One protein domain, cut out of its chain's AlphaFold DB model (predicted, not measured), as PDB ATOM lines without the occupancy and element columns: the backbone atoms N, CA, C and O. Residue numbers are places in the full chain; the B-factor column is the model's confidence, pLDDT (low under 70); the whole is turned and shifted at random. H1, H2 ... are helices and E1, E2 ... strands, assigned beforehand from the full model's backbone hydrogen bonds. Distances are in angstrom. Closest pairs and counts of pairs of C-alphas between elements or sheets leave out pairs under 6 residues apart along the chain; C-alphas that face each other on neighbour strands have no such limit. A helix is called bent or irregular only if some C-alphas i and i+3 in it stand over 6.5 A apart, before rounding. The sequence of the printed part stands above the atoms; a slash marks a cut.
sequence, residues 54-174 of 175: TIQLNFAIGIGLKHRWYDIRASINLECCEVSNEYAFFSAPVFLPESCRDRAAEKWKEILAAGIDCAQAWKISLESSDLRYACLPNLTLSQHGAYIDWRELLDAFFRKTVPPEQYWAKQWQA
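What this domain is: This is residues 54 to 174 of the 175 residues of an uncharacterized protein of Ramularia collo-cygni (UniProt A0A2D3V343). A strongly twisted and curled sheet of seven strands makes the body, with helix H1 crossing over its long strands E2 and E3, and H2 packed on the same face by E4, E5 and the beginning of E3; H3 only grazes the sheet by E5 and E4. The long strand E2 runs along the longest axis, with the loop of residues 61 to 72 at one end and the tight turn between E2 and E3 at the other. The printed part has 121 residues with seven named strands and three named helices, in the order E1 E2 E3 H1 E4 E5 E6 E7 H2 H3, and its class is mixed, helices and strands. The sheet runs E5 E4 E1 E2 E3 E7 E6, all antiparallel, and H1 and H2 on one face of it make two layers, sheet and helices. The whole is compact, with a radius of gyration of the C-alphas of 14.3 A and spans of 40 by 31 by 27 A.

How they stand to each other: E1, residues 54 to 60, E2, residues 73 to 83, and E3, residues 87 to 96, form a meander, each strand the antiparallel neighbour of the one before. In the hairpin of E1 and E2, N 57 and O 76 are within hydrogen-bond range at 3.0 A; in that of E2 and E3, N 77 and O 94 are at 2.9 A. E3 bends by 54 degrees at residue 92. H1, residues 98 to 114, is on the sheet at a height over the sheet of 6.9 A, over E2 and E3, and runs across the strands at 68 degrees to E2 on the local plane. Its closest C-alphas to E3 are those of Arg 101 and Phe 95, 5.5 A apart. H1 has a kink of 38 degrees near residue 105 and is irregular, with C-alphas 99 and 102 8.3 A apart. E4, residues 121 to 126, is the neighbour of E1, with N 56 and O 123 at 2.8 A. E5, residues 132 to 135, is an edge strand and forms a hairpin with E4, with N 122 and O 134 at 2.8 A. The other edge strand, E6, residues 140 to 142, forms a hairpin with E7, residues 145 to 149, with N 147 and O 140 at 2.8 A; E7 pairs with E3 through N 90 and O 146 at 2.8 A. H2, residues 150 to 158, is on the same face as H1; its closest C-alphas to E5 are those of Phe 157 and Arg 132, 6.0 A apart. H3, residues 164 to 173, only grazes the sheet with its residues 164 to 171; the closest C-alphas of E5 and H3 are those of Tyr 133 and Pro 164, 6.9 A apart. H1 is apart from H2 and H3, and H2 and H3 are apart too. In H2 every O i to N i+4 pair is within hydrogen-bond range; in H1 11 of 13 are, and in H3 5 of 6.

Where its parts are: E1 begins at C-alpha 54, at (-20.286, -26.863, -22.474), and is 20.2 A long from first to last C-alpha. E2 measures 29.9 A, E3 26.0 A, and H1 23.6 A, ending at C-alpha 114, at (-37.155, -34.878, -9.286). E4 measures 16.4 A, E7 13.9 A, H2 12.2 A and H3 14.0 A, while E5 and E6 are shorter. H3 ends at C-alpha 173, at (-47.022, -32.893, -27.880).

The domain as a whole: The C-alphas of Tyr 70 and Asn 85, the two farthest apart, are 43.2 A from each other. The printed part has no cut. The link from E1 to E2 is long, with 12 residues. The mean pLDDT of the printed part is 81.4; residues 63 to 67, 118, 128 and 160 to 174 are under 70, and H3 has a mean of 45.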
ATOM      1  N   THR A  54     -19.214 -27.318 -23.357       93.06
ATOM      2  CA  THR A  54     -20.286 -26.863 -22.474       93.06
ATOM      3  C   THR A  54     -21.579 -27.602 -22.783       93.06
ATOM      4  O   THR A  54     -21.851 -27.996 -23.922       93.06
ATOM      5  N   ILE A  55     -22.388 -27.795 -21.744       93.88
ATOM      6  CA  ILE A  55     -23.733 -28.350 -21.867       93.88
ATOM      7  C   ILE A  55     -24.743 -27.368 -21.285       93.88
ATOM      8  O   ILE A  55     -24.501 -26.725 -20.264       93.88
ATOM      9  N   GLN A  56     -25.891 -27.242 -21.937       93.12
ATOM     10  CA  GLN A  56     -26.951 -26.328 -21.535       93.12
ATOM     11  C   GLN A  56     -28.301 -27.042 -21.499       93.12
ATOM     12  O   GLN A  56     -28.687 -27.748 -22.430       93.12
ATOM     13  N   LEU A  57     -29.069 -26.776 -20.447       91.06
ATOM     14  CA  LEU A  57     -30.455 -27.212 -20.320       91.06
ATOM     15  C   LEU A  57     -31.376 -25.996 -20.262       91.06
ATOM     16  O   LEU A  57     -31.137 -25.076 -19.486       91.06
ATOM     17  N   ASN A  58     -32.455 -26.005 -21.049       89.19
ATOM     18  CA  ASN A  58     -33.498 -24.977 -20.974       89.19
ATOM     19  C   ASN A  58     -34.714 -25.514 -20.214       89.19
ATOM     20  O   ASN A  58     -35.135 -26.651 -20.432       89.19
ATOM     21  N   PHE A  59     -35.312 -24.676 -19.376       86.31
ATOM     22  CA  PHE A  59     -36.510 -24.991 -18.603       86.31
ATOM     23  C   PHE A  59     -37.376 -23.738 -18.408       86.31
ATOM     24  O   PHE A  59     -36.965 -22.617 -18.700       86.31
ATOM     25  N   ALA A  60     -38.615 -23.911 -17.952       85.50
ATOM     26  CA  ALA A  60     -39.512 -22.793 -17.656       85.50
ATOM     27  C   ALA A  60     -39.579 -22.522 -16.148       85.50
ATOM     28  O   ALA A  60     -39.642 -23.461 -15.355       85.50
ATOM     29  N   ILE A  61     -39.635 -21.244 -15.766       82.56
ATOM     30  CA  ILE A  61     -39.730 -20.769 -14.369       82.56
ATOM     31  C   ILE A  61     -41.207 -20.577 -13.929       82.56
ATOM     32  O   ILE A  61     -41.514 -19.932 -12.925       82.56
ATOM     33  N   GLY A  62     -42.159 -21.083 -14.720       75.31
ATOM     34  CA  GLY A  62     -43.596 -20.946 -14.473       75.31
ATOM     35  C   GLY A  62     -44.078 -21.697 -13.228       75.31
ATOM     36  O   GLY A  62     -43.495 -22.700 -12.816       75.31
ATOM     37  N   ILE A  63     -45.175 -21.213 -12.637       60.69
ATOM     38  CA  ILE A  63     -45.860 -21.874 -11.520       60.69
ATOM     39  C   ILE A  63     -46.835 -22.902 -12.106       60.69
ATOM     40  O   ILE A  63     -47.860 -22.537 -12.685       60.69
ATOM     41  N   GLY A  64     -46.518 -24.187 -11.946       58.16
ATOM     42  CA  GLY A  64     -47.391 -25.304 -12.314       58.16
ATOM     43  C   GLY A  64     -46.701 -26.400 -13.126       58.16
ATOM     44  O   GLY A  64     -45.556 -26.271 -13.545       58.16
ATOM     45  N   LEU A  65     -47.434 -27.494 -13.346       52.62
ATOM     46  CA  LEU A  65     -46.961 -28.685 -14.068       52.62
ATOM     47  C   LEU A  65     -47.034 -28.551 -15.601       52.62
ATOM     48  O   LEU A  65     -46.550 -29.429 -16.306       52.62
ATOM     49  N   LYS A  66     -47.664 -27.491 -16.132       60.66
ATOM     50  CA  LYS A  66     -47.860 -27.291 -17.577       60.66
ATOM     51  C   LYS A  66     -47.163 -26.026 -18.058       60.66
ATOM     52  O   LYS A  66     -47.458 -24.941 -17.560       60.66
ATOM     53  N   HIS A  67     -46.304 -26.178 -19.063       65.81
ATOM     54  CA  HIS A  67     -45.641 -25.069 -19.743       65.81
ATOM     55  C   HIS A  67     -46.652 -24.180 -20.466       65.81
ATOM     56  O   HIS A  67     -47.471 -24.656 -21.251       65.81
ATOM     57  N   ARG A  68     -46.562 -22.872 -20.236       73.50
ATOM     58  CA  ARG A  68     -47.367 -21.862 -20.925       73.50
ATOM     59  C   ARG A  68     -46.488 -21.068 -21.885       73.50
ATOM     60  O   ARG A  68     -45.283 -20.923 -21.687       73.50
ATOM     61  N   TRP A  69     -47.090 -20.547 -22.952       77.31
ATOM     62  CA  TRP A  69     -46.371 -19.766 -23.966       77.31
ATOM     63  C   TRP A  69     -45.752 -18.478 -23.397       77.31
ATOM     64  O   TRP A  69     -44.764 -17.993 -23.933       77.31
ATOM     65  N   TYR A  70     -46.303 -17.965 -22.294       78.12
ATOM     66  CA  TYR A  70     -45.825 -16.776 -21.588       78.12
ATOM     67  C   TYR A  70     -44.903 -17.081 -20.398       78.12
ATOM     68  O   TYR A  70     -44.506 -16.155 -19.690       78.12
ATOM     69  N   ASP A  71     -44.575 -18.350 -20.132       81.88
ATOM     70  CA  ASP A  71     -43.630 -18.661 -19.063       81.88
ATOM     71  C   ASP A  71     -42.231 -18.170 -19.437       81.88
ATOM     72  O   ASP A  71     -41.732 -18.433 -20.536       81.88
ATOM     73  N   ILE A  72     -41.568 -17.516 -18.482       82.94
ATOM     74  CA  ILE A  72     -40.169 -17.121 -18.627       82.94
ATOM     75  C   ILE A  72     -39.330 -18.387 -18.807       82.94
ATOM     76  O   ILE A  72     -39.398 -19.321 -17.999       82.94
ATOM     77  N   ARG A  73     -38.540 -18.412 -19.881       85.88
ATOM     78  CA  ARG A  73     -37.596 -19.488 -20.182       85.88
ATOM     79  C   ARG A  73     -36.257 -19.151 -19.548       85.88
ATOM     80  O   ARG A  73     -35.695 -18.093 -19.821       85.88
ATOM     81  N   ALA A  74     -35.784 -20.054 -18.703       88.62
ATOM     82  CA  ALA A  74     -34.436 -20.035 -18.177       88.62
ATOM     83  C   ALA A  74     -33.586 -21.103 -18.854       88.62
ATOM     84  O   ALA A  74     -34.087 -22.094 -19.391       88.62
ATOM     85  N   SER A  75     -32.282 -20.909 -18.768       89.69
ATOM     86  CA  SER A  75     -31.298 -21.919 -19.091       89.69
ATOM     87  C   SER A  75     -30.243 -21.998 -18.004       89.69
ATOM     88  O   SER A  75     -29.885 -20.981 -17.409       89.69
ATOM     89  N   ILE A  76     -29.724 -23.199 -17.796       91.56
ATOM     90  CA  ILE A  76     -28.527 -23.460 -17.007       91.56
ATOM     91  C   ILE A  76     -27.423 -23.895 -17.962       91.56
ATOM     92  O   ILE A  76     -27.621 -24.835 -18.734       91.56
ATOM     93  N   ASN A  77     -26.295 -23.196 -17.928       93.00
ATOM     94  CA  ASN A  77     -25.081 -23.577 -18.643       93.00
ATOM     95  C   ASN A  77     -24.117 -24.207 -17.649       93.00
ATOM     96  O   ASN A  77     -23.962 -23.690 -16.542       93.00
ATOM     97  N   LEU A  78     -23.487 -25.302 -18.051       93.81
ATOM     98  CA  LEU A  78     -22.449 -25.977 -17.290       93.81
ATOM     99  C   LEU A  78     -21.205 -26.095 -18.165       93.81
ATOM    100  O   LEU A  78     -21.289 -26.484 -19.334       93.81
ATOM    101  N   GLU A  79     -20.058 -25.777 -17.584       92.69
ATOM    102  CA  GLU A  79     -18.763 -25.803 -18.262       92.69
ATOM    103  C   GLU A  79     -17.969 -27.025 -17.816       92.69
ATOM    104  O   GLU A  79     -17.962 -27.374 -16.628       92.69
ATOM    105  N   CYS A  80     -17.308 -27.693 -18.762       93.69
ATOM    106  CA  CYS A  80     -16.460 -28.829 -18.434       93.69
ATOM    107  C   CYS A  80     -15.303 -28.361 -17.547       93.69
ATOM    108  O   CYS A  80     -14.550 -27.462 -17.902       93.69
ATOM    109  N   CYS A  81     -15.159 -28.966 -16.372       91.31
ATOM    110  CA  CYS A  81     -14.123 -28.598 -15.404       91.31
ATOM    111  C   CYS A  81     -13.049 -29.680 -15.294       91.31
ATOM    112  O   CYS A  81     -11.852 -29.396 -15.199       91.31
ATOM    113  N   GLU A  82     -13.479 -30.939 -15.330       92.31
ATOM    114  CA  GLU A  82     -12.606 -32.093 -15.178       92.31
ATOM    115  C   GLU A  82     -13.008 -33.189 -16.158       92.31
ATOM    116  O   GLU A  82     -14.192 -33.436 -16.373       92.31
ATOM    117  N   VAL A  83     -12.015 -33.871 -16.734       92.31
ATOM    118  CA  VAL A  83     -12.239 -35.055 -17.568       92.31
ATOM    119  C   VAL A  83     -11.319 -36.176 -17.099       92.31
ATOM    120  O   VAL A  83     -10.101 -36.148 -17.294       92.31
ATOM    121  N   SER A  84     -11.917 -37.178 -16.467       91.06
ATOM    122  CA  SER A  84     -11.273 -38.432 -16.072       91.06
ATOM    123  C   SER A  84     -11.209 -39.410 -17.252       91.06
ATOM    124  O   SER A  84     -11.538 -39.068 -18.383       91.06
ATOM    125  N   ASN A  85     -10.730 -40.638 -17.040       88.19
ATOM    126  CA  ASN A  85     -10.665 -41.627 -18.123       88.19
ATOM    127  C   ASN A  85     -12.046 -42.001 -18.700       88.19
ATOM    128  O   ASN A  85     -12.167 -42.313 -19.886       88.19
ATOM    129  N   GLU A  86     -13.082 -41.945 -17.869       89.44
ATOM    130  CA  GLU A  86     -14.430 -42.409 -18.212       89.44
ATOM    131  C   GLU A  86     -15.445 -41.270 -18.187       89.44
ATOM    132  O   GLU A  86     -16.276 -41.176 -19.077       89.44
ATOM    133  N   TYR A  87     -15.320 -40.340 -17.241       93.88
ATOM    134  CA  TYR A  87     -16.325 -39.306 -17.008       93.88
ATOM    135  C   TYR A  87     -15.773 -37.895 -17.181       93.88
ATOM    136  O   TYR A  87     -14.653 -37.611 -16.746       93.88
ATOM    137  N   ALA A  88     -16.589 -37.006 -17.742       94.88
ATOM    138  CA  ALA A  88     -16.441 -35.562 -17.647       94.88
ATOM    139  C   ALA A  88     -17.375 -35.005 -16.566       94.88
ATOM    140  O   ALA A  88     -18.535 -35.410 -16.453       94.88
ATOM    141  N   PHE A  89     -16.855 -34.064 -15.784       95.50
ATOM    142  CA  PHE A  89     -17.605 -33.296 -14.804       95.50
ATOM    143  C   PHE A  89     -17.780 -31.860 -15.292       95.50
ATOM    144  O   PHE A  89     -16.807 -31.143 -15.542       95.50
ATOM    145  N   PHE A  90     -19.037 -31.447 -15.386       94.81
ATOM    146  CA  PHE A  90     -19.461 -30.116 -15.786       94.81
ATOM    147  C   PHE A  90     -19.954 -29.365 -14.559       94.81
ATOM    148  O   PHE A  90     -20.918 -29.797 -13.933       94.81
ATOM    149  N   SER A  91     -19.315 -28.253 -14.213       91.31
ATOM    150  CA  SER A  91     -19.638 -27.482 -13.009       91.31
ATOM    151  C   SER A  91     -20.064 -26.053 -13.356       91.31
ATOM    152  O   SER A  91     -20.382 -25.761 -14.509       91.31
ATOM    153  N   ALA A  92     -20.105 -25.182 -12.345       77.50
ATOM    154  CA  ALA A  92     -20.367 -23.751 -12.482       77.50
ATOM    155  C   ALA A  92     -21.706 -23.441 -13.181       77.50
ATOM    156  O   ALA A  92     -21.721 -22.897 -14.281       77.50
ATOM    157  N   PRO A  93     -22.852 -23.759 -12.547       82.94
ATOM    158  CA  PRO A  93     -24.156 -23.484 -13.131       82.94
ATOM    159  C   PRO A  93     -24.378 -21.983 -13.330       82.94
ATOM    160  O   PRO A  93     -24.609 -21.237 -12.375       82.94
ATOM    161  N   VAL A  94     -24.346 -21.543 -14.587       90.12
ATOM    162  CA  VAL A  94     -24.687 -20.173 -14.974       90.12
ATOM    163  C   VAL A  94     -26.146 -20.133 -15.401       90.12
ATOM    164  O   VAL A  94     -26.541 -20.755 -16.388       90.12
ATOM    165  N   PHE A  95     -26.953 -19.377 -14.658       90.56
ATOM    166  CA  PHE A  95     -28.373 -19.197 -14.945       90.56
ATOM    167  C   PHE A  95     -28.610 -17.968 -15.817       90.56
ATOM    168  O   PHE A  95     -28.198 -16.860 -15.466       90.56
ATOM    169  N   LEU A  96     -29.340 -18.161 -16.914       88.94
ATOM    170  CA  LEU A  96     -29.799 -17.093 -17.799       88.94
ATOM    171  C   LEU A  96     -31.331 -17.141 -17.940       88.94
ATOM    172  O   LEU A  96     -31.887 -18.238 -17.943       88.94
ATOM    173  N   PRO A  97     -32.024 -15.994 -18.086       88.56
ATOM    174  CA  PRO A  97     -31.484 -14.643 -17.937       88.56
ATOM    175  C   PRO A  97     -31.108 -14.346 -16.478       88.56
ATOM    176  O   PRO A  97     -31.761 -14.815 -15.544       88.56
ATOM    177  N   GLU A  98     -30.071 -13.531 -16.280       89.44
ATOM    178  CA  GLU A  98     -29.533 -13.220 -14.947       89.44
ATOM    179  C   GLU A  98     -30.565 -12.539 -14.033       89.44
ATOM    180  O   GLU A  98     -30.595 -12.795 -12.831       89.44
ATOM    181  N   SER A  99     -31.492 -11.766 -14.609       91.12
ATOM    182  CA  SER A  99     -32.604 -11.132 -13.887       91.12
ATOM    183  C   SER A  99     -33.528 -12.118 -13.165       91.12
ATOM    184  O   SER A  99     -34.264 -11.721 -12.266       91.12
ATOM    185  N   CYS A 100     -33.509 -13.396 -13.552       88.94
ATOM    186  CA  CYS A 100     -34.324 -14.454 -12.962       88.94
ATOM    187  C   CYS A 100     -33.486 -15.509 -12.223       88.94
ATOM    188  O   CYS A 100     -34.004 -16.594 -11.949       88.94
ATOM    189  N   ARG A 101     -32.213 -15.214 -11.906       90.50
ATOM    190  CA  ARG A 101     -31.255 -16.171 -11.326       90.50
ATOM    191  C   ARG A 101     -31.818 -16.929 -10.127       90.50
ATOM    192  O   ARG A 101     -31.764 -18.153 -10.130       90.50
ATOM    193  N   ASP A 102     -32.381 -16.234  -9.142       90.69
ATOM    194  CA  ASP A 102     -32.830 -16.870  -7.895       90.69
ATOM    195  C   ASP A 102     -33.954 -17.879  -8.148       90.69
ATOM    196  O   ASP A 102     -33.883 -19.029  -7.716       90.69
ATOM    197  N   ARG A 103     -34.943 -17.493  -8.960       89.75
ATOM    198  CA  ARG A 103     -36.054 -18.377  -9.335       89.75
ATOM    199  C   ARG A 103     -35.592 -19.538 -10.219       89.75
ATOM    200  O   ARG A 103     -36.111 -20.645 -10.108       89.75
ATOM    201  N   ALA A 104     -34.622 -19.304 -11.103       89.56
ATOM    202  CA  ALA A 104     -34.026 -20.358 -11.916       89.56
ATOM    203  C   ALA A 104     -33.237 -21.357 -11.053       89.56
ATOM    204  O   ALA A 104     -33.327 -22.560 -11.284       89.56
ATOM    205  N   ALA A 105     -32.530 -20.880 -10.026       90.25
ATOM    206  CA  ALA A 105     -31.809 -21.714  -9.072       90.25
ATOM    207  C   ALA A 105     -32.757 -22.533  -8.181       90.25
ATOM    208  O   ALA A 105     -32.491 -23.706  -7.921       90.25
ATOM    209  N   GLU A 106     -33.884 -21.962  -7.745       90.12
ATOM    210  CA  GLU A 106     -34.951 -22.714  -7.067       90.12
ATOM    211  C   GLU A 106     -35.505 -23.816  -7.969       90.12
ATOM    212  O   GLU A 106     -35.555 -24.980  -7.569       90.12
ATOM    213  N   LYS A 107     -35.822 -23.480  -9.225       87.38
ATOM    214  CA  LYS A 107     -36.319 -24.462 -10.190       87.38
ATOM    215  C   LYS A 107     -35.300 -25.560 -10.480       87.38
ATOM    216  O   LYS A 107     -35.666 -26.721 -10.621       87.38
ATOM    217  N   TRP A 108     -34.019 -25.215 -10.528       88.19
ATOM    218  CA  TRP A 108     -32.944 -26.187 -10.672       88.19
ATOM    219  C   TRP A 108     -32.879 -27.159  -9.494       88.19
ATOM    220  O   TRP A 108     -32.732 -28.356  -9.714       88.19
ATOM    221  N   LYS A 109     -33.071 -26.689  -8.255       89.38
ATOM    222  CA  LYS A 109     -33.172 -27.578  -7.083       89.38
ATOM    223  C   LYS A 109     -34.354 -28.540  -7.193       89.38
ATOM    224  O   LYS A 109     -34.211 -29.703  -6.828       89.38
ATOM    225  N   GLU A 110     -35.493 -28.085  -7.718       88.31
ATOM    226  CA  GLU A 110     -36.633 -28.969  -7.998       88.31
ATOM    227  C   GLU A 110     -36.280 -30.030  -9.047       88.31
ATOM    228  O   GLU A 110     -36.580 -31.204  -8.844       88.31
ATOM    229  N   ILE A 111     -35.607 -29.641 -10.137       86.81
ATOM    230  CA  ILE A 111     -35.146 -30.566 -11.187       86.81
ATOM    231  C   ILE A 111     -34.162 -31.590 -10.608       86.81
ATOM    232  O   ILE A 111     -34.290 -32.781 -10.869       86.81
ATOM    233  N   LEU A 112     -33.217 -31.149  -9.775       87.75
ATOM    234  CA  LEU A 112     -32.272 -32.031  -9.088       87.75
ATOM    235  C   LEU A 112     -32.978 -33.047  -8.184       87.75
ATOM    236  O   LEU A 112     -32.568 -34.202  -8.133       87.75
ATOM    237  N   ALA A 113     -34.029 -32.625  -7.475       86.31
ATOM    238  CA  ALA A 113     -34.787 -33.496  -6.581       86.31
ATOM    239  C   ALA A 113     -35.702 -34.475  -7.334       86.31
ATOM    240  O   ALA A 113     -35.867 -35.613  -6.900       86.31
ATOM    241  N   ALA A 114     -36.296 -34.041  -8.448       84.38
ATOM    242  CA  ALA A 114     -37.155 -34.878  -9.286       84.38
ATOM    243  C   ALA A 114     -36.359 -35.881 -10.138       84.38
ATOM    244  O   ALA A 114     -36.892 -36.926 -10.512       84.38
ATOM    245  N   GLY A 115     -35.095 -35.568 -10.431       80.62
ATOM    246  CA  GLY A 115     -34.298 -36.269 -11.428       80.62
ATOM    247  C   GLY A 115     -34.592 -35.768 -12.845       80.62
ATOM    248  O   GLY A 115     -35.573 -35.066 -13.100       80.62
ATOM    249  N   ILE A 116     -33.710 -36.120 -13.778       78.81
ATOM    250  CA  ILE A 116     -33.880 -35.806 -15.197       78.81
ATOM    251  C   ILE A 116     -34.419 -37.018 -15.939       78.81
ATOM    252  O   ILE A 116     -33.917 -38.127 -15.783       78.81
ATOM    253  N   ASP A 117     -35.422 -36.776 -16.778       73.88
ATOM    254  CA  ASP A 117     -35.888 -37.748 -17.758       73.88
ATOM    255  C   ASP A 117     -34.840 -37.911 -18.869       73.88
ATOM    256  O   ASP A 117     -34.350 -36.925 -19.428       73.88
ATOM    257  N   CYS A 118     -34.539 -39.155 -19.240       66.12
ATOM    258  CA  CYS A 118     -33.655 -39.503 -20.350       66.12
ATOM    259  C   CYS A 118     -34.094 -38.862 -21.680       66.12
ATOM    260  O   CYS A 118     -33.279 -38.724 -22.590       66.12
ATOM    261  N   ALA A 119     -35.367 -38.469 -21.813       71.38
ATOM    262  CA  ALA A 119     -35.893 -37.767 -22.983       71.38
ATOM    263  C   ALA A 119     -35.559 -36.261 -23.026       71.38
ATOM    264  O   ALA A 119     -35.816 -35.605 -24.041       71.38
ATOM    265  N   GLN A 120     -34.994 -35.687 -21.962       81.81
ATOM    266  CA  GLN A 120     -34.686 -34.264 -21.916       81.81
ATOM    267  C   GLN A 120     -33.532 -33.929 -22.871       81.81
ATOM    268  O   GLN A 120     -32.422 -34.447 -22.749       81.81
ATOM    269  N   ALA A 121     -33.796 -33.033 -23.823       87.00
ATOM    270  CA  ALA A 121     -32.789 -32.579 -24.771       87.00
ATOM    271  C   ALA A 121     -31.851 -31.550 -24.123       87.00
ATOM    272  O   ALA A 121     -32.286 -30.498 -23.640       87.00
ATOM    273  N   TRP A 122     -30.560 -31.852 -24.175       91.00
ATOM    274  CA  TRP A 122     -29.463 -30.974 -23.806       91.00
ATOM    275  C   TRP A 122     -28.883 -30.321 -25.047       91.00
ATOM    276  O   TRP A 122     -28.755 -30.947 -26.097       91.00
ATOM    277  N   LYS A 123     -28.527 -29.051 -24.911       92.06
ATOM    278  CA  LYS A 123     -27.676 -28.359 -25.866       92.06
ATOM    279  C   LYS A 123     -26.229 -28.669 -25.529       92.06
ATOM    280  O   LYS A 123     -25.853 -28.619 -24.363       92.06
ATOM    281  N   ILE A 124     -25.444 -28.968 -26.544       92.75
ATOM    282  CA  ILE A 124     -24.033 -29.297 -26.438       92.75
ATOM    283  C   ILE A 124     -23.293 -28.367 -27.392       92.75
ATOM    284  O   ILE A 124     -23.677 -28.246 -28.559       92.75
ATOM    285  N   SER A 125     -22.249 -27.723 -26.890       90.94
ATOM    286  CA  SER A 125     -21.336 -26.898 -27.679       90.94
ATOM    287  C   SER A 125     -19.900 -27.289 -27.383       90.94
ATOM    288  O   SER A 125     -19.551 -27.577 -26.238       90.94
ATOM    289  N   LEU A 126     -19.082 -27.276 -28.427       88.94
ATOM    290  CA  LEU A 126     -17.642 -27.475 -28.364       88.94
ATOM    291  C   LEU A 126     -16.994 -26.260 -29.040       88.94
ATOM    292  O   LEU A 126     -17.148 -26.084 -30.244       88.94
ATOM    293  N   GLU A 127     -16.330 -25.386 -28.288       82.81
ATOM    294  CA  GLU A 127     -15.778 -24.125 -28.825       82.81
ATOM    295  C   GLU A 127     -16.853 -23.226 -29.494       82.81
ATOM    296  O   GLU A 127     -17.971 -23.091 -28.996       82.81
ATOM    297  N   SER A 128     -16.512 -22.589 -30.622       67.75
ATOM    298  CA  SER A 128     -17.390 -21.775 -31.477       67.75
ATOM    299  C   SER A 128     -18.089 -22.576 -32.586       67.75
ATOM    300  O   SER A 128     -18.545 -21.993 -33.569       67.75
ATOM    301  N   SER A 129     -18.140 -23.904 -32.463       73.88
ATOM    302  CA  SER A 129     -18.840 -24.762 -33.421       73.88
ATOM    303  C   SER A 129     -20.367 -24.702 -33.268       73.88
ATOM    304  O   SER A 129     -20.913 -24.089 -32.345       73.88
ATOM    305  N   ASP A 130     -21.070 -25.334 -34.209       78.81
ATOM    306  CA  ASP A 130     -22.529 -25.376 -34.223       78.81
ATOM    307  C   ASP A 130     -23.106 -26.062 -32.975       78.81
ATOM    308  O   ASP A 130     -22.680 -27.138 -32.554       78.81
ATOM    309  N   LEU A 131     -24.159 -25.459 -32.420       85.19
ATOM    310  CA  LEU A 131     -24.919 -26.026 -31.308       85.19
ATOM    311  C   LEU A 131     -25.605 -27.331 -31.722       85.19
ATOM    312  O   LEU A 131     -26.385 -27.371 -32.679       85.19
ATOM    313  N   ARG A 132     -25.395 -28.386 -30.935       88.62
ATOM    314  CA  ARG A 132     -26.056 -29.685 -31.106       88.62
ATOM    315  C   ARG A 132     -27.070 -29.922 -29.999       88.62
ATOM    316  O   ARG A 132     -26.889 -29.473 -28.873       88.62
ATOM    317  N   TYR A 133     -28.142 -30.635 -30.325       88.50
ATOM    318  CA  TYR A 133     -29.159 -31.048 -29.361       88.50
ATOM    319  C   TYR A 133     -29.155 -32.566 -29.260       88.50
ATOM    320  O   TYR A 133     -29.299 -33.244 -30.278       88.50
ATOM    321  N   ALA A 134     -29.021 -33.094 -28.047       88.25
ATOM    322  CA  ALA A 134     -29.052 -34.529 -27.814       88.25
ATOM    323  C   ALA A 134     -29.665 -34.883 -26.460       88.25
ATOM    324  O   ALA A 134     -29.590 -34.124 -25.496       88.25
ATOM    325  N   CYS A 135     -30.266 -36.065 -26.394       87.50
ATOM    326  CA  CYS A 135     -30.621 -36.703 -25.135       87.50
ATOM    327  C   CYS A 135     -29.380 -37.392 -24.566       87.50
ATOM    328  O   CYS A 135     -28.679 -38.088 -25.299       87.50
ATOM    329  N   LEU A 136     -29.136 -37.205 -23.271       88.81
ATOM    330  CA  LEU A 136     -27.965 -37.725 -22.570       88.81
ATOM    331  C   LEU A 136     -28.424 -38.704 -21.477       88.81
ATOM    332  O   LEU A 136     -28.565 -38.300 -20.322       88.81
ATOM    333  N   PRO A 137     -28.753 -39.963 -21.827       85.06
ATOM    334  CA  PRO A 137     -29.375 -40.919 -20.911       85.06
ATOM    335  C   PRO A 137     -28.520 -41.278 -19.693       85.06
ATOM    336  O   PRO A 137     -29.088 -41.588 -18.650       85.06
ATOM    337  N   ASN A 138     -27.186 -41.227 -19.795       88.25
ATOM    338  CA  ASN A 138     -26.304 -41.531 -18.662       88.25
ATOM    339  C   ASN A 138     -25.804 -40.273 -17.930       88.25
ATOM    340  O   ASN A 138     -24.906 -40.356 -17.088       88.25
ATOM    341  N   LEU A 139     -26.374 -39.100 -18.228       90.44
ATOM    342  CA  LEU A 139     -26.070 -37.872 -17.501       90.44
ATOM    343  C   LEU A 139     -26.603 -37.967 -16.070       90.44
ATOM    344  O   LEU A 139     -27.806 -38.079 -15.835       90.44
ATOM    345  N   THR A 140     -25.706 -37.836 -15.101       91.06
ATOM    346  CA  THR A 140     -26.048 -37.795 -13.680       91.06
ATOM    347  C   THR A 140     -25.900 -36.375 -13.161       91.06
ATOM    348  O   THR A 140     -24.830 -35.777 -13.263       91.06
ATOM    349  N   LEU A 141     -26.957 -35.826 -12.567       90.44
ATOM    350  CA  LEU A 141     -26.888 -34.515 -11.935       90.44
ATOM    351  C   LEU A 141     -26.492 -34.584 -10.460       90.44
ATOM    352  O   LEU A 141     -26.819 -35.523  -9.740       90.44
ATOM    353  N   SER A 142     -25.851 -33.516  -9.998       87.69
ATOM    354  CA  SER A 142     -25.517 -33.260  -8.602       87.69
ATOM    355  C   SER A 142     -25.779 -31.793  -8.254       87.69
ATOM    356  O   SER A 142     -25.983 -30.949  -9.127       87.69
ATOM    357  N   GLN A 143     -25.708 -31.454  -6.967       82.44
ATOM    358  CA  GLN A 143     -25.818 -30.059  -6.519       82.44
ATOM    359  C   GLN A 143     -24.718 -29.151  -7.089       82.44
ATOM    360  O   GLN A 143     -24.906 -27.939  -7.166       82.44
ATOM    361  N   HIS A 144     -23.584 -29.729  -7.485       85.12
ATOM    362  CA  HIS A 144     -22.411 -28.993  -7.949       85.12
ATOM    363  C   HIS A 144     -22.277 -28.957  -9.473       85.12
ATOM    364  O   HIS A 144     -21.434 -28.221  -9.982       85.12
ATOM    365  N   GLY A 145     -23.083 -29.731 -10.204       90.19
ATOM    366  CA  GLY A 145     -22.881 -29.907 -11.635       90.19
ATOM    367  C   GLY A 145     -23.452 -31.209 -12.180       90.19
ATOM    368  O   GLY A 145     -24.352 -31.800 -11.586       90.19
ATOM    369  N   ALA A 146     -22.896 -31.676 -13.290       92.44
ATOM    370  CA  ALA A 146     -23.302 -32.900 -13.963       92.44
ATOM    371  C   ALA A 146     -22.100 -33.788 -14.306       92.44
ATOM    372  O   ALA A 146     -21.038 -33.294 -14.675       92.44
ATOM    373  N   TYR A 147     -22.292 -35.098 -14.207       93.69
ATOM    374  CA  TYR A 147     -21.341 -36.128 -14.609       93.69
ATOM    375  C   TYR A 147     -21.881 -36.866 -15.828       93.69
ATOM    376  O   TYR A 147     -23.054 -37.238 -15.854       93.69
ATOM    377  N   ILE A 148     -21.032 -37.104 -16.823       94.00
ATOM    378  CA  ILE A 148     -21.392 -37.871 -18.019       94.00
ATOM    379  C   ILE A 148     -20.181 -38.601 -18.587       94.00
ATOM    380  O   ILE A 148     -19.057 -38.125 -18.440       94.00
ATOM    381  N   ASP A 149     -20.400 -39.739 -19.247       94.00
ATOM    382  CA  ASP A 149     -19.374 -40.342 -20.098       94.00
ATOM    383  C   ASP A 149     -19.025 -39.373 -21.237       94.00
ATOM    384  O   ASP A 149     -19.849 -39.028 -22.087       94.00
ATOM    385  N   TRP A 150     -17.784 -38.896 -21.249       93.56
ATOM    386  CA  TRP A 150     -17.350 -37.903 -22.227       93.56
ATOM    387  C   TRP A 150     -17.340 -38.467 -23.656       93.56
ATOM    388  O   TRP A 150     -17.521 -37.711 -24.611       93.56
ATOM    389  N   ARG A 151     -17.195 -39.790 -23.824       92.75
ATOM    390  CA  ARG A 151     -17.290 -40.451 -25.130       92.75
ATOM    391  C   ARG A 151     -18.727 -40.462 -25.629       92.75
ATOM    392  O   ARG A 151     -18.948 -40.205 -26.807       92.75
ATOM    393  N   GLU A 152     -19.697 -40.717 -24.750       91.62
ATOM    394  CA  GLU A 152     -21.124 -40.609 -25.092       91.62
ATOM    395  C   GLU A 152     -21.467 -39.189 -25.537       91.62
ATOM    396  O   GLU A 152     -22.165 -38.998 -26.532       91.62
ATOM    397  N   LEU A 153     -20.937 -38.193 -24.827       91.56
ATOM    398  CA  LEU A 153     -21.156 -36.791 -25.146       91.56
ATOM    399  C   LEU A 153     -20.599 -36.422 -26.533       91.56
ATOM    400  O   LEU A 153     -21.286 -35.770 -27.319       91.56
ATOM    401  N   LEU A 154     -19.386 -36.870 -26.862       91.75
ATOM    402  CA  LEU A 154     -18.785 -36.660 -28.182       91.75
ATOM    403  C   LEU A 154     -19.484 -37.456 -29.285       91.75
ATOM    404  O   LEU A 154     -19.707 -36.931 -30.374       91.75
ATOM    405  N   ASP A 155     -19.879 -38.699 -29.010       91.12
ATOM    406  CA  ASP A 155     -20.701 -39.490 -29.922       91.12
ATOM    407  C   ASP A 155     -22.022 -38.770 -30.216       91.12
ATOM    408  O   ASP A 155     -22.464 -38.744 -31.361       91.12
ATOM    409  N   ALA A 156     -22.653 -38.162 -29.212       88.75
ATOM    410  CA  ALA A 156     -23.871 -37.378 -29.386       88.75
ATOM    411  C   ALA A 156     -23.630 -36.083 -30.179       88.75
ATOM    412  O   ALA A 156     -24.476 -35.701 -30.988       88.75
ATOM    413  N   PHE A 157     -22.486 -35.430 -29.970       90.19
ATOM    414  CA  PHE A 157     -22.118 -34.185 -30.641       90.19
ATOM    415  C   PHE A 157     -21.773 -34.388 -32.126       90.19
ATOM    416  O   PHE A 157     -22.296 -33.681 -32.987       90.19
ATOM    417  N   PHE A 158     -20.933 -35.380 -32.435       87.75
ATOM    418  CA  PHE A 158     -20.444 -35.649 -33.793       87.75
ATOM    419  C   PHE A 158     -21.335 -36.599 -34.604       87.75
ATOM    420  O   PHE A 158     -21.178 -36.714 -35.821       87.75
ATOM    421  N   ARG A 159     -22.318 -37.276 -33.992       81.44
ATOM    422  CA  ARG A 159     -23.362 -37.948 -34.781       81.44
ATOM    423  C   ARG A 159     -24.123 -36.896 -35.578       81.44
ATOM    424  O   ARG A 159     -24.623 -35.928 -35.013       81.44
ATOM    425  N   LYS A 160     -24.287 -37.130 -36.886       62.03
ATOM    426  CA  LYS A 160     -25.182 -36.344 -37.752       62.03
ATOM    427  C   LYS A 160     -26.546 -36.218 -37.072       62.03
ATOM    428  O   LYS A 160     -27.304 -37.184 -37.013       62.03
ATOM    429  N   THR A 161     -26.823 -35.045 -36.508       56.25
ATOM    430  CA  THR A 161     -28.010 -34.841 -35.684       56.25
ATOM    431  C   THR A 161     -29.272 -34.993 -36.511       56.25
ATOM    432  O   THR A 161     -29.411 -34.411 -37.587       56.25
ATOM    433  N   VAL A 162     -30.220 -35.729 -35.943       51.78
ATOM    434  CA  VAL A 162     -31.635 -35.650 -36.294       51.78
ATOM    435  C   VAL A 162     -32.100 -34.195 -36.095       51.78
ATOM    436  O   VAL A 162     -31.725 -33.593 -35.085       51.78
ATOM    437  N   PRO A 163     -32.887 -33.606 -37.015       52.84
ATOM    438  CA  PRO A 163     -33.339 -32.223 -36.892       52.84
ATOM    439  C   PRO A 163     -34.037 -31.961 -35.546       52.84
ATOM    440  O   PRO A 163     -34.810 -32.812 -35.088       52.84
ATOM    441  N   PRO A 164     -33.839 -30.777 -34.932       50.53
ATOM    442  CA  PRO A 164     -34.467 -30.409 -33.659       50.53
ATOM    443  C   PRO A 164     -36.000 -30.505 -33.689       50.53
ATOM    444  O   PRO A 164     -36.620 -30.723 -32.650       50.53
ATOM    445  N   GLU A 165     -36.611 -30.442 -34.876       53.22
ATOM    446  CA  GLU A 165     -38.049 -30.618 -35.104       53.22
ATOM    447  C   GLU A 165     -38.601 -31.942 -34.547       53.22
ATOM    448  O   GLU A 165     -39.727 -31.967 -34.055       53.22
ATOM    449  N   GLN A 166     -37.813 -33.026 -34.525       50.03
ATOM    450  CA  GLN A 166     -38.260 -34.309 -33.959       50.03
ATOM    451  C   GLN A 166     -38.229 -34.340 -32.421       50.03
ATOM    452  O   GLN A 166     -39.022 -35.052 -31.803       50.03
ATOM    453  N   TYR A 167     -37.358 -33.545 -31.791       49.72
ATOM    454  CA  TYR A 167     -37.292 -33.412 -30.330       49.72
ATOM    455  C   TYR A 167     -38.326 -32.413 -29.814       49.72
ATOM    456  O   TYR A 167     -39.012 -32.664 -28.820       49.72
ATOM    457  N   TRP A 168     -38.500 -31.308 -30.538       45.25
ATOM    458  CA  TRP A 168     -39.537 -30.325 -30.261       45.25
ATOM    459  C   TRP A 168     -40.922 -30.947 -30.429       45.25
ATOM    460  O   TRP A 168     -41.742 -30.795 -29.530       45.25
ATOM    461  N   ALA A 169     -41.176 -31.747 -31.470       43.62
ATOM    462  CA  ALA A 169     -42.466 -32.422 -31.620       43.62
ATOM    463  C   ALA A 169     -42.887 -33.203 -30.359       43.62
ATOM    464  O   ALA A 169     -44.057 -33.163 -30.006       43.62
ATOM    465  N   LYS A 170     -41.959 -33.815 -29.610       41.62
ATOM    466  CA  LYS A 170     -42.287 -34.511 -28.352       41.62
ATOM    467  C   LYS A 170     -42.443 -33.581 -27.145       41.62
ATOM    468  O   LYS A 170     -43.367 -33.781 -26.362       41.62
ATOM    469  N   GLN A 171     -41.620 -32.538 -27.013       43.56
ATOM    470  CA  GLN A 171     -41.785 -31.535 -25.945       43.56
ATOM    471  C   GLN A 171     -43.026 -30.640 -26.128       43.56
ATOM    472  O   GLN A 171     -43.545 -30.121 -25.143       43.56
ATOM    473  N   TRP A 172     -43.529 -30.487 -27.358       40.31
ATOM    474  CA  TRP A 172     -44.752 -29.737 -27.675       40.31
ATOM    475  C   TRP A 172     -46.014 -30.617 -27.768       40.31
ATOM    476  O   TRP A 172     -47.115 -30.071 -27.755       40.31
ATOM    477  N   GLN A 173     -45.885 -31.950 -27.848       30.83
ATOM    478  CA  GLN A 173     -47.022 -32.893 -27.880       30.83
ATOM    479  C   GLN A 173     -47.289 -33.610 -26.552       30.83
ATOM    480  O   GLN A 173     -48.332 -34.248 -26.424       30.83
ATOM    481  N   ALA A 174     -46.413 -33.490 -25.549       31.17
ATOM    482  CA  ALA A 174     -46.748 -33.853 -24.171       31.17
ATOM    483  C   ALA A 174     -47.683 -32.784 -23.555       31.17
ATOM    484  O   ALA A 174     -47.285 -32.003 -22.689       31.17
TER     485      ALA A 174